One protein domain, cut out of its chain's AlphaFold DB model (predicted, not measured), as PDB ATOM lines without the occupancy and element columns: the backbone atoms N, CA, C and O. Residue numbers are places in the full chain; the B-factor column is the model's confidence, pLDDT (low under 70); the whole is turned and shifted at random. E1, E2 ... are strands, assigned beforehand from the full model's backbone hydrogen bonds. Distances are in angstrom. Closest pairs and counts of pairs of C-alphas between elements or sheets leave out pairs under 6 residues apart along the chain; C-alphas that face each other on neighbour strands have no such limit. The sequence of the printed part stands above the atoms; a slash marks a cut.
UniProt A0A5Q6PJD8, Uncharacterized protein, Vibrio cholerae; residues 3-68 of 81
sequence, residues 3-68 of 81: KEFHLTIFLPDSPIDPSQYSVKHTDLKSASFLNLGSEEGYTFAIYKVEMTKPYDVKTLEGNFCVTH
ATOM      1  N   LYS A   3     184.032 158.487 131.550       86.06
ATOM      2  CA  LYS A   3     184.114 159.830 132.162       86.06
ATOM      3  C   LYS A   3     185.500 160.453 132.018       86.06
ATOM      4  O   LYS A   3     185.611 161.671 132.060       86.06
ATOM      5  N   GLU A   4     186.515 159.611 131.852       91.06
ATOM      6  CA  GLU A   4     187.909 160.005 131.685       91.06
ATOM      7  C   GLU A   4     188.433 159.498 130.343       91.06
ATOM      8  O   GLU A   4     188.127 158.368 129.942       91.06
ATOM      9  N   PHE A   5     189.206 160.330 129.655       88.19
ATOM     10  CA  PHE A   5     189.878 159.998 128.399       88.19
ATOM     11  C   PHE A   5     191.089 160.907 128.190       88.19
ATOM     12  O   PHE A   5     191.332 161.840 128.962       88.19
ATOM     13  N   HIS A   6     191.860 160.604 127.151       90.00
ATOM     14  CA  HIS A   6     192.972 161.428 126.719       90.00
ATOM     15  C   HIS A   6     192.533 162.357 125.589       90.00
ATOM     16  O   HIS A   6     191.756 161.961 124.725       90.00
ATOM     17  N   LEU A   7     193.005 163.598 125.649       87.56
ATOM     18  CA  LEU A   7     192.870 164.611 124.613       87.56
ATOM     19  C   LEU A   7     194.266 164.912 124.074       87.56
ATOM     20  O   LEU A   7     195.151 165.278 124.848       87.56
ATOM     21  N   THR A   8     194.450 164.789 122.768       87.06
ATOM     22  CA  THR A   8     195.683 165.198 122.092       87.06
ATOM     23  C   THR A   8     195.566 166.654 121.642       87.06
ATOM     24  O   THR A   8     194.497 167.122 121.270       87.06
ATOM     25  N   ILE A   9     196.653 167.413 121.722       85.31
ATOM     26  CA  ILE A   9     196.725 168.796 121.249       85.31
ATOM     27  C   ILE A   9     198.007 168.917 120.436       85.31
ATOM     28  O   ILE A   9     199.098 168.772 120.987       85.31
ATOM     29  N   PHE A  10     197.883 169.159 119.133       84.19
ATOM     30  CA  PHE A  10     199.037 169.389 118.267       84.19
ATOM     31  C   PHE A  10     199.630 170.758 118.568       84.19
ATOM     32  O   PHE A  10     198.913 171.755 118.670       84.19
ATOM     33  N   LEU A  11     200.943 170.785 118.764       78.25
ATOM     34  CA  LEU A  11     201.668 171.985 119.141       78.25
ATOM     35  C   LEU A  11     202.317 172.608 117.900       78.25
ATOM     36  O   LEU A  11     202.704 171.881 116.983       78.25
ATOM     37  N   PRO A  12     202.473 173.939 117.861       73.25
ATOM     38  CA  PRO A  12     203.300 174.577 116.846       73.25
ATOM     39  C   PRO A  12     204.779 174.210 117.054       73.25
ATOM     40  O   PRO A  12     205.190 173.885 118.165       73.25
ATOM     41  N   ASP A  13     205.608 174.377 116.020       67.44
ATOM     42  CA  ASP A  13     207.063 174.107 116.053       67.44
ATOM     43  C   ASP A  13     207.863 174.990 117.037       67.44
ATOM     44  O   ASP A  13     209.086 174.891 117.143       67.44
ATOM     45  N   SER A  14     207.194 175.892 117.755       65.69
ATOM     46  CA  SER A  14     207.826 176.770 118.735       65.69
ATOM     47  C   SER A  14     207.966 176.079 120.097       65.69
ATOM     48  O   SER A  14     207.077 175.328 120.499       65.69
ATOM     49  N   PRO A  15     209.043 176.358 120.855       66.12
ATOM     50  CA  PRO A  15     209.239 175.804 122.188       66.12
ATOM     51  C   PRO A  15     208.246 176.442 123.164       66.12
ATOM     52  O   PRO A  15     208.510 177.491 123.749       66.12
ATOM     53  N   ILE A  16     207.084 175.816 123.312       72.25
ATOM     54  CA  ILE A  16     206.014 176.256 124.204       72.25
ATOM     55  C   ILE A  16     205.831 175.191 125.271       72.25
ATOM     56  O   ILE A  16     205.796 174.000 124.964       72.25
ATOM     57  N   ASP A  17     205.706 175.624 126.523       81.69
ATOM     58  CA  ASP A  17     205.351 174.729 127.614       81.69
ATOM     59  C   ASP A  17     203.900 174.261 127.417       81.69
ATOM     60  O   ASP A  17     202.964 175.061 127.532       81.69
ATOM     61  N   PRO A  18     203.665 172.970 127.135       77.69
ATOM     62  CA  PRO A  18     202.333 172.500 126.838       77.69
ATOM     63  C   PRO A  18     201.412 172.586 128.037       77.69
ATOM     64  O   PRO A  18     200.215 172.556 127.819       77.69
ATOM     65  N   SER A  19     201.914 172.710 129.269       80.50
ATOM     66  CA  SER A  19     201.088 172.866 130.471       80.50
ATOM     67  C   SER A  19     200.369 174.221 130.557       80.50
ATOM     68  O   SER A  19     199.450 174.376 131.359       80.50
ATOM     69  N   GLN A  20     200.748 175.189 129.717       83.44
ATOM     70  CA  GLN A  20     200.155 176.530 129.679       83.44
ATOM     71  C   GLN A  20     198.871 176.608 128.837       83.44
ATOM     72  O   GLN A  20     198.168 177.622 128.861       83.44
ATOM     73  N   TYR A  21     198.524 175.543 128.107       83.94
ATOM     74  CA  TYR A  21     197.284 175.496 127.339       83.94
ATOM     75  C   TYR A  21     196.078 175.289 128.259       83.94
ATOM     76  O   TYR A  21     196.066 174.470 129.174       83.94
ATOM     77  N   SER A  22     195.014 176.033 127.983       87.19
ATOM     78  CA  SER A  22     193.728 175.906 128.662       87.19
ATOM     79  C   SER A  22     192.751 175.127 127.792       87.19
ATOM     80  O   SER A  22     192.402 175.581 126.704       87.19
ATOM     81  N   VAL A  23     192.266 173.994 128.298       88.56
ATOM     82  CA  VAL A  23     191.219 173.174 127.667       88.56
ATOM     83  C   VAL A  23     189.858 173.557 128.244       88.56
ATOM     84  O   VAL A  23     189.706 173.673 129.461       88.56
ATOM     85  N   LYS A  24     188.853 173.754 127.387       88.31
ATOM     86  CA  LYS A  24     187.500 174.183 127.768       88.31
ATOM     87  C   LYS A  24     186.434 173.352 127.059       88.31
ATOM     88  O   LYS A  24     186.512 173.115 125.857       88.31
ATOM     89  N   HIS A  25     185.408 172.970 127.814       90.19
ATOM     90  CA  HIS A  25     184.161 172.371 127.335       90.19
ATOM     91  C   HIS A  25     183.071 172.600 128.398       90.19
ATOM     92  O   HIS A  25     183.387 172.660 129.586       90.19
ATOM     93  N   THR A  26     181.798 172.720 128.008       90.25
ATOM     94  CA  THR A  26     180.686 173.045 128.932       90.25
ATOM     95  C   THR A  26     180.568 172.065 130.103       90.25
ATOM     96  O   THR A  26     180.312 172.472 131.229       90.25
ATOM     97  N   ASP A  27     180.801 170.779 129.839       92.81
ATOM     98  CA  ASP A  27     180.773 169.696 130.834       92.81
ATOM     99  C   ASP A  27     182.164 169.223 131.295       92.81
ATOM    100  O   ASP A  27     182.308 168.110 131.811       92.81
ATOM    101  N   LEU A  28     183.204 170.036 131.092       92.44
ATOM    102  CA  LEU A  28     184.543 169.727 131.591       92.44
ATOM    103  C   LEU A  28     184.573 169.841 133.117       92.44
ATOM    104  O   LEU A  28     184.230 170.884 133.671       92.44
ATOM    105  N   LYS A  29     185.029 168.790 133.800       95.25
ATOM    106  CA  LYS A  29     185.329 168.843 135.234       95.25
ATOM    107  C   LYS A  29     186.791 169.211 135.472       95.25
ATOM    108  O   LYS A  29     187.072 170.062 136.310       95.25
ATOM    109  N   SER A  30     187.714 168.572 134.757       94.75
ATOM    110  CA  SER A  30     189.136 168.910 134.810       94.75
ATOM    111  C   SER A  30     189.860 168.508 133.528       94.75
ATOM    112  O   SER A  30     189.464 167.563 132.847       94.75
ATOM    113  N   ALA A  31     190.926 169.236 133.206       92.88
ATOM    114  CA  ALA A  31     191.893 168.868 132.185       92.88
ATOM    115  C   ALA A  31     193.290 169.158 132.730       92.88
ATOM    116  O   ALA A  31     193.549 170.262 133.208       92.88
ATOM    117  N   SER A  32     194.174 168.172 132.676       93.31
ATOM    118  CA  SER A  32     195.547 168.302 133.162       93.31
ATOM    119  C   SER A  32     196.517 167.713 132.158       93.31
ATOM    120  O   SER A  32     196.284 166.610 131.654       93.31
ATOM    121  N   PHE A  33     197.615 168.421 131.912       92.06
ATOM    122  CA  PHE A  33     198.717 167.910 131.110       92.06
ATOM    123  C   PHE A  33     199.228 166.580 131.681       92.06
ATOM    124  O   PHE A  33     199.396 166.440 132.894       92.06
ATOM    125  N   LEU A  34     199.446 165.608 130.798       91.00
ATOM    126  CA  LEU A  34     199.910 164.271 131.148       91.00
ATOM    127  C   LEU A  34     201.309 164.002 130.594       91.00
ATOM    128  O   LEU A  34     202.192 163.608 131.351       91.00
ATOM    129  N   ASN A  35     201.507 164.175 129.284       89.94
ATOM    130  CA  ASN A  35     202.789 163.896 128.637       89.94
ATOM    131  C   ASN A  35     202.938 164.627 127.293       89.94
ATOM    132  O   ASN A  35     201.952 165.036 126.686       89.94
ATOM    133  N   LEU A  36     204.176 164.734 126.815       88.75
ATOM    134  CA  LEU A  36     204.534 165.132 125.456       88.75
ATOM    135  C   LEU A  36     204.818 163.900 124.593       88.75
ATOM    136  O   LEU A  36     205.432 162.936 125.054       88.75
ATOM    137  N   GLY A  37     204.402 163.953 123.334       86.38
ATOM    138  CA  GLY A  37     204.728 162.965 122.314       86.38
ATOM    139  C   GLY A  37     205.212 163.627 121.027       86.38
ATOM    140  O   GLY A  37     205.050 164.831 120.824       86.38
ATOM    141  N   SER A  38     205.832 162.824 120.166       85.25
ATOM    142  CA  SER A  38     206.254 163.247 118.833       85.25
ATOM    143  C   SER A  38     206.039 162.122 117.830       85.25
ATOM    144  O   SER A  38     206.514 161.009 118.065       85.25
ATOM    145  N   GLU A  39     205.382 162.409 116.711       82.50
ATOM    146  CA  GLU A  39     205.104 161.436 115.649       82.50
ATOM    147  C   GLU A  39     205.222 162.110 114.279       82.50
ATOM    148  O   GLU A  39     204.768 163.235 114.101       82.50
ATOM    149  N   GLU A  40     205.904 161.453 113.333       83.00
ATOM    150  CA  GLU A  40     206.117 161.943 111.957       83.00
ATOM    151  C   GLU A  40     206.629 163.398 111.842       83.00
ATOM    152  O   GLU A  40     206.392 164.085 110.851       83.00
ATOM    153  N   GLY A  41     207.375 163.867 112.847       78.06
ATOM    154  CA  GLY A  41     207.916 165.229 112.896       78.06
ATOM    155  C   GLY A  41     207.004 166.263 113.562       78.06
ATOM    156  O   GLY A  41     207.442 167.389 113.762       78.06
ATOM    157  N   TYR A  42     205.792 165.889 113.972       78.81
ATOM    158  CA  TYR A  42     204.886 166.744 114.736       78.81
ATOM    159  C   TYR A  42     205.041 166.512 116.234       78.81
ATOM    160  O   TYR A  42     205.160 165.374 116.690       78.81
ATOM    161  N   THR A  43     204.990 167.593 117.011       84.25
ATOM    162  CA  THR A  43     204.948 167.528 118.478       84.25
ATOM    163  C   THR A  43     203.505 167.671 118.949       84.25
ATOM    164  O   THR A  43     202.774 168.543 118.479       84.25
ATOM    165  N   PHE A  44     203.089 166.844 119.902       86.62
ATOM    166  CA  PHE A  44     201.757 166.921 120.494       86.62
ATOM    167  C   PHE A  44     201.799 166.749 122.011       86.62
ATOM    168  O   PHE A  44     202.681 166.098 122.573       86.62
ATOM    169  N   ALA A  45     200.816 167.332 122.688       88.06
ATOM    170  CA  ALA A  45     200.599 167.182 124.117       88.06
ATOM    171  C   ALA A  45     199.387 166.297 124.387       88.06
ATOM    172  O   ALA A  45     198.337 166.462 123.773       88.06
ATOM    173  N   ILE A  46     199.524 165.394 125.349       89.69
ATOM    174  CA  ILE A  46     198.440 164.559 125.849       89.69
ATOM    175  C   ILE A  46     197.932 165.162 127.150       89.69
ATOM    176  O   ILE A  46     198.692 165.409 128.089       89.69
ATOM    177  N   TYR A  47     196.624 165.348 127.212       91.19
ATOM    178  CA  TYR A  47     195.888 165.822 128.365       91.19
ATOM    179  C   TYR A  47     194.993 164.719 128.901       91.19
ATOM    180  O   TYR A  47     194.260 164.084 128.149       91.19
ATOM    181  N   LYS A  48     194.993 164.529 130.218       92.50
ATOM    182  CA  LYS A  48     193.947 163.757 130.885       92.50
ATOM    183  C   LYS A  48     192.734 164.659 131.087       92.50
ATOM    184  O   LYS A  48     192.849 165.698 131.736       92.50
ATOM    185  N   VAL A  49     191.588 164.248 130.555       91.88
ATOM    186  CA  VAL A  49     190.316 164.970 130.654       91.88
ATOM    187  C   VAL A  49     189.339 164.175 131.510       91.88
ATOM    188  O   VAL A  49     189.165 162.977 131.308       91.88
ATOM    189  N   GLU A  50     188.680 164.851 132.450       93.94
ATOM    190  CA  GLU A  50     187.560 164.326 133.229       93.94
ATOM    191  C   GLU A  50     186.305 165.162 132.953       93.94
ATOM    192  O   GLU A  50     186.312 166.388 133.084       93.94
ATOM    193  N   MET A  51     185.204 164.494 132.616       93.12
ATOM    194  CA  MET A  51     183.907 165.118 132.352       93.12
ATOM    195  C   MET A  51     182.966 164.980 133.549       93.12
ATOM    196  O   MET A  51     183.021 164.011 134.310       93.12
ATOM    197  N   THR A  52     182.028 165.916 133.694       93.81
ATOM    198  CA  THR A  52     181.008 165.874 134.759       93.81
ATOM    199  C   THR A  52     180.050 164.684 134.612       93.81
ATOM    200  O   THR A  52     179.552 164.150 135.609       93.81
ATOM    201  N   LYS A  53     179.829 164.212 133.377       91.81
ATOM    202  CA  LYS A  53     178.977 163.063 133.039       91.81
ATOM    203  C   LYS A  53     179.661 162.122 132.035       91.81
ATOM    204  O   LYS A  53     180.610 162.535 131.377       91.81
ATOM    205  N   PRO A  54     179.235 160.849 131.926       89.38
ATOM    206  CA  PRO A  54     179.796 159.925 130.943       89.38
ATOM    207  C   PRO A  54     179.479 160.370 129.513       89.38
ATOM    208  O   PRO A  54     178.354 160.789 129.242       89.38
ATOM    209  N   TYR A  55     180.433 160.189 128.604       85.25
ATOM    210  CA  TYR A  55     180.289 160.514 127.187       85.25
ATOM    211  C   TYR A  55     180.631 159.328 126.280       85.25
ATOM    212  O   TYR A  55     181.367 158.407 126.666       85.25
ATOM    213  N   ASP A  56     180.062 159.344 125.072       84.94
ATOM    214  CA  ASP A  56     180.667 158.663 123.930       84.94
ATOM    215  C   ASP A  56     181.730 159.589 123.354       84.94
ATOM    216  O   ASP A  56     181.458 160.741 123.022       84.94
ATOM    217  N   VAL A  57     182.953 159.099 123.270       77.31
ATOM    218  CA  VAL A  57     184.091 159.951 122.969       77.31
ATOM    219  C   VAL A  57     184.070 160.391 121.500       77.31
ATOM    220  O   VAL A  57     184.433 161.521 121.206       77.31
ATOM    221  N   LYS A  58     183.469 159.592 120.604       80.38
ATOM    222  CA  LYS A  58     183.226 159.978 119.200       80.38
ATOM    223  C   LYS A  58     182.349 161.223 119.057       80.38
ATOM    224  O   LYS A  58     182.422 161.925 118.062       80.38
ATOM    225  N   THR A  59     181.502 161.500 120.049       82.44
ATOM    226  CA  THR A  59     180.662 162.709 120.059       82.44
ATOM    227  C   THR A  59     181.393 163.945 120.570       82.44
ATOM    228  O   THR A  59     180.829 165.031 120.529       82.44
ATOM    229  N   LEU A  60     182.615 163.798 121.083       80.88
ATOM    230  CA  LEU A  60     183.415 164.890 121.639       80.88
ATOM    231  C   LEU A  60     184.493 165.397 120.673       80.88
ATOM    232  O   LEU A  60     185.134 166.410 120.957       80.88
ATOM    233  N   GLU A  61     184.679 164.715 119.545       74.50
ATOM    234  CA  GLU A  61     185.602 165.130 118.495       74.50
ATOM    235  C   GLU A  61     185.240 166.538 117.994       74.50
ATOM    236  O   GLU A  61     184.081 166.826 117.697       74.50
ATOM    237  N   GLY A  62     186.213 167.454 118.006       74.62
ATOM    238  CA  GLY A  62     186.016 168.862 117.636       74.62
ATOM    239  C   GLY A  62     185.227 169.733 118.631       74.62
ATOM    240  O   GLY A  62     185.067 170.925 118.385       74.62
ATOM    241  N   ASN A  63     184.755 169.194 119.764       83.31
ATOM    242  CA  ASN A  63     183.941 169.951 120.735       83.31
ATOM    243  C   ASN A  63     184.752 170.633 121.849       83.31
ATOM    244  O   ASN A  63     184.197 171.384 122.656       83.31
ATOM    245  N   PHE A  64     186.060 170.389 121.912       85.69
ATOM    246  CA  PHE A  64     186.949 171.054 122.859       85.69
ATOM    247  C   PHE A  64     187.492 172.357 122.283       85.69
ATOM    248  O   PHE A  64     188.010 172.395 121.172       85.69
ATOM    249  N   CYS A  65     187.426 173.421 123.079       85.31
ATOM    250  CA  CYS A  65     188.117 174.668 122.787       85.31
ATOM    251  C   CYS A  65     189.435 174.691 123.563       85.31
ATOM    252  O   CYS A  65     189.437 174.561 124.788       85.31
ATOM    253  N   VAL A  66     190.547 174.861 122.854       84.44
ATOM    254  CA  VAL A  66     191.884 174.968 123.439       84.44
ATOM    255  C   VAL A  66     192.429 176.365 123.165       84.44
ATOM    256  O   VAL A  66     192.346 176.862 122.046       84.44
ATOM    257  N   THR A  67     192.969 177.018 124.195       83.50
ATOM    258  CA  THR A  67     193.522 178.378 124.095       83.50
ATOM    259  C   THR A  67     194.856 178.487 124.822       83.50
ATOM    260  O   THR A  67     194.992 177.920 125.905       83.50
ATOM    261  N   HIS A  68     195.789 179.278 124.292       82.50
ATOM    262  CA  HIS A  68     197.046 179.653 124.947       82.50
ATOM    263  C   HIS A  68     197.126 181.189 125.072       82.50
ATOM    264  O   HIS A  68     196.610 181.871 124.186       82.50
TER     265      HIS A  68
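Overview. This is residues 3 to 68 of the 81 residues of an uncharacterized protein of Vibrio cholerae (UniProt A0A5Q6PJD8). A long, strongly twisted sheet of three strands, E1, E4 and E3, makes the main body, with E3 and E4 as a long bent hairpin. A small two-strand ribbon of E2 and E5 is set by the edge of this sheet at E3 and turns over one of its faces, a loose join with a single pair of C-alphas of E2 and E3 within 8 A. The printed part has 66 residues, with no named helix and five named strands in the order E1, E2, E3, E4, E5; the larger sheet has the order E1 - E4 - E3, the smaller E2 - E5, both antiparallel, and the class is all strand. The whole is compact, with a radius of gyration of the C-alphas of 12.0 A, and elongated, spanning 34 by 22 by 18 A.

Along the chain. E1 covers residues 3 to 10 and is 22.5 A long, beginning at C-alpha 3 at (184.114, 159.830, 132.162). E2 covers residues 22 to 24. E3 covers residues 28 to 39, 27.3 A from first to last C-alpha, and bends by 64 degrees at residue 35. E4, the longest strand, covers residues 42 to 55, is 28.3 A long and bends by 113 degrees at residue 52; C-alpha 42 is at (204.886, 166.744, 114.736). E5 covers residues 65 to 67 and ends with C-alpha 67 at (193.522, 178.378, 124.095).

Arrangement. E4 is the inner strand of the larger sheet, and E1 and E3 are its edge strands. E1 and E4 are antiparallel at 155 degrees; C-alphas 10 and 44 face each other at 4.3 A, and N 7 and O 47 are within hydrogen-bond range at 2.8 A. E3 and E4 form a hairpin, antiparallel at 154 degrees; C-alphas 38 and 43 face each other at 4.5 A, and N 46 and O 35 are 2.8 A apart. In the other sheet E2 and E5 are antiparallel at 161 degrees, with N 22 and O 67 at 2.8 A. The closest C-alphas of E2 and E3 are those of Val 23 and Ala 31, 6.3 A apart. E1 and E5 are only just apart, with a closest distance of 8.1 A; E2 and E4 are apart, as are E3 and E5.

Size, cuts and confidence. The two C-alphas farthest apart are those of Gly 41 and Lys 53, at 35.3 A. The printed part has no cut. The link from E1 to E2, 11 residues, is long; the link from E4 to E5, 9 residues, is short; the links from E2 to E3 and from E3 to E4 are tight. The mean pLDDT of the printed part is 85.2, and residues 13 to 15 are under 70.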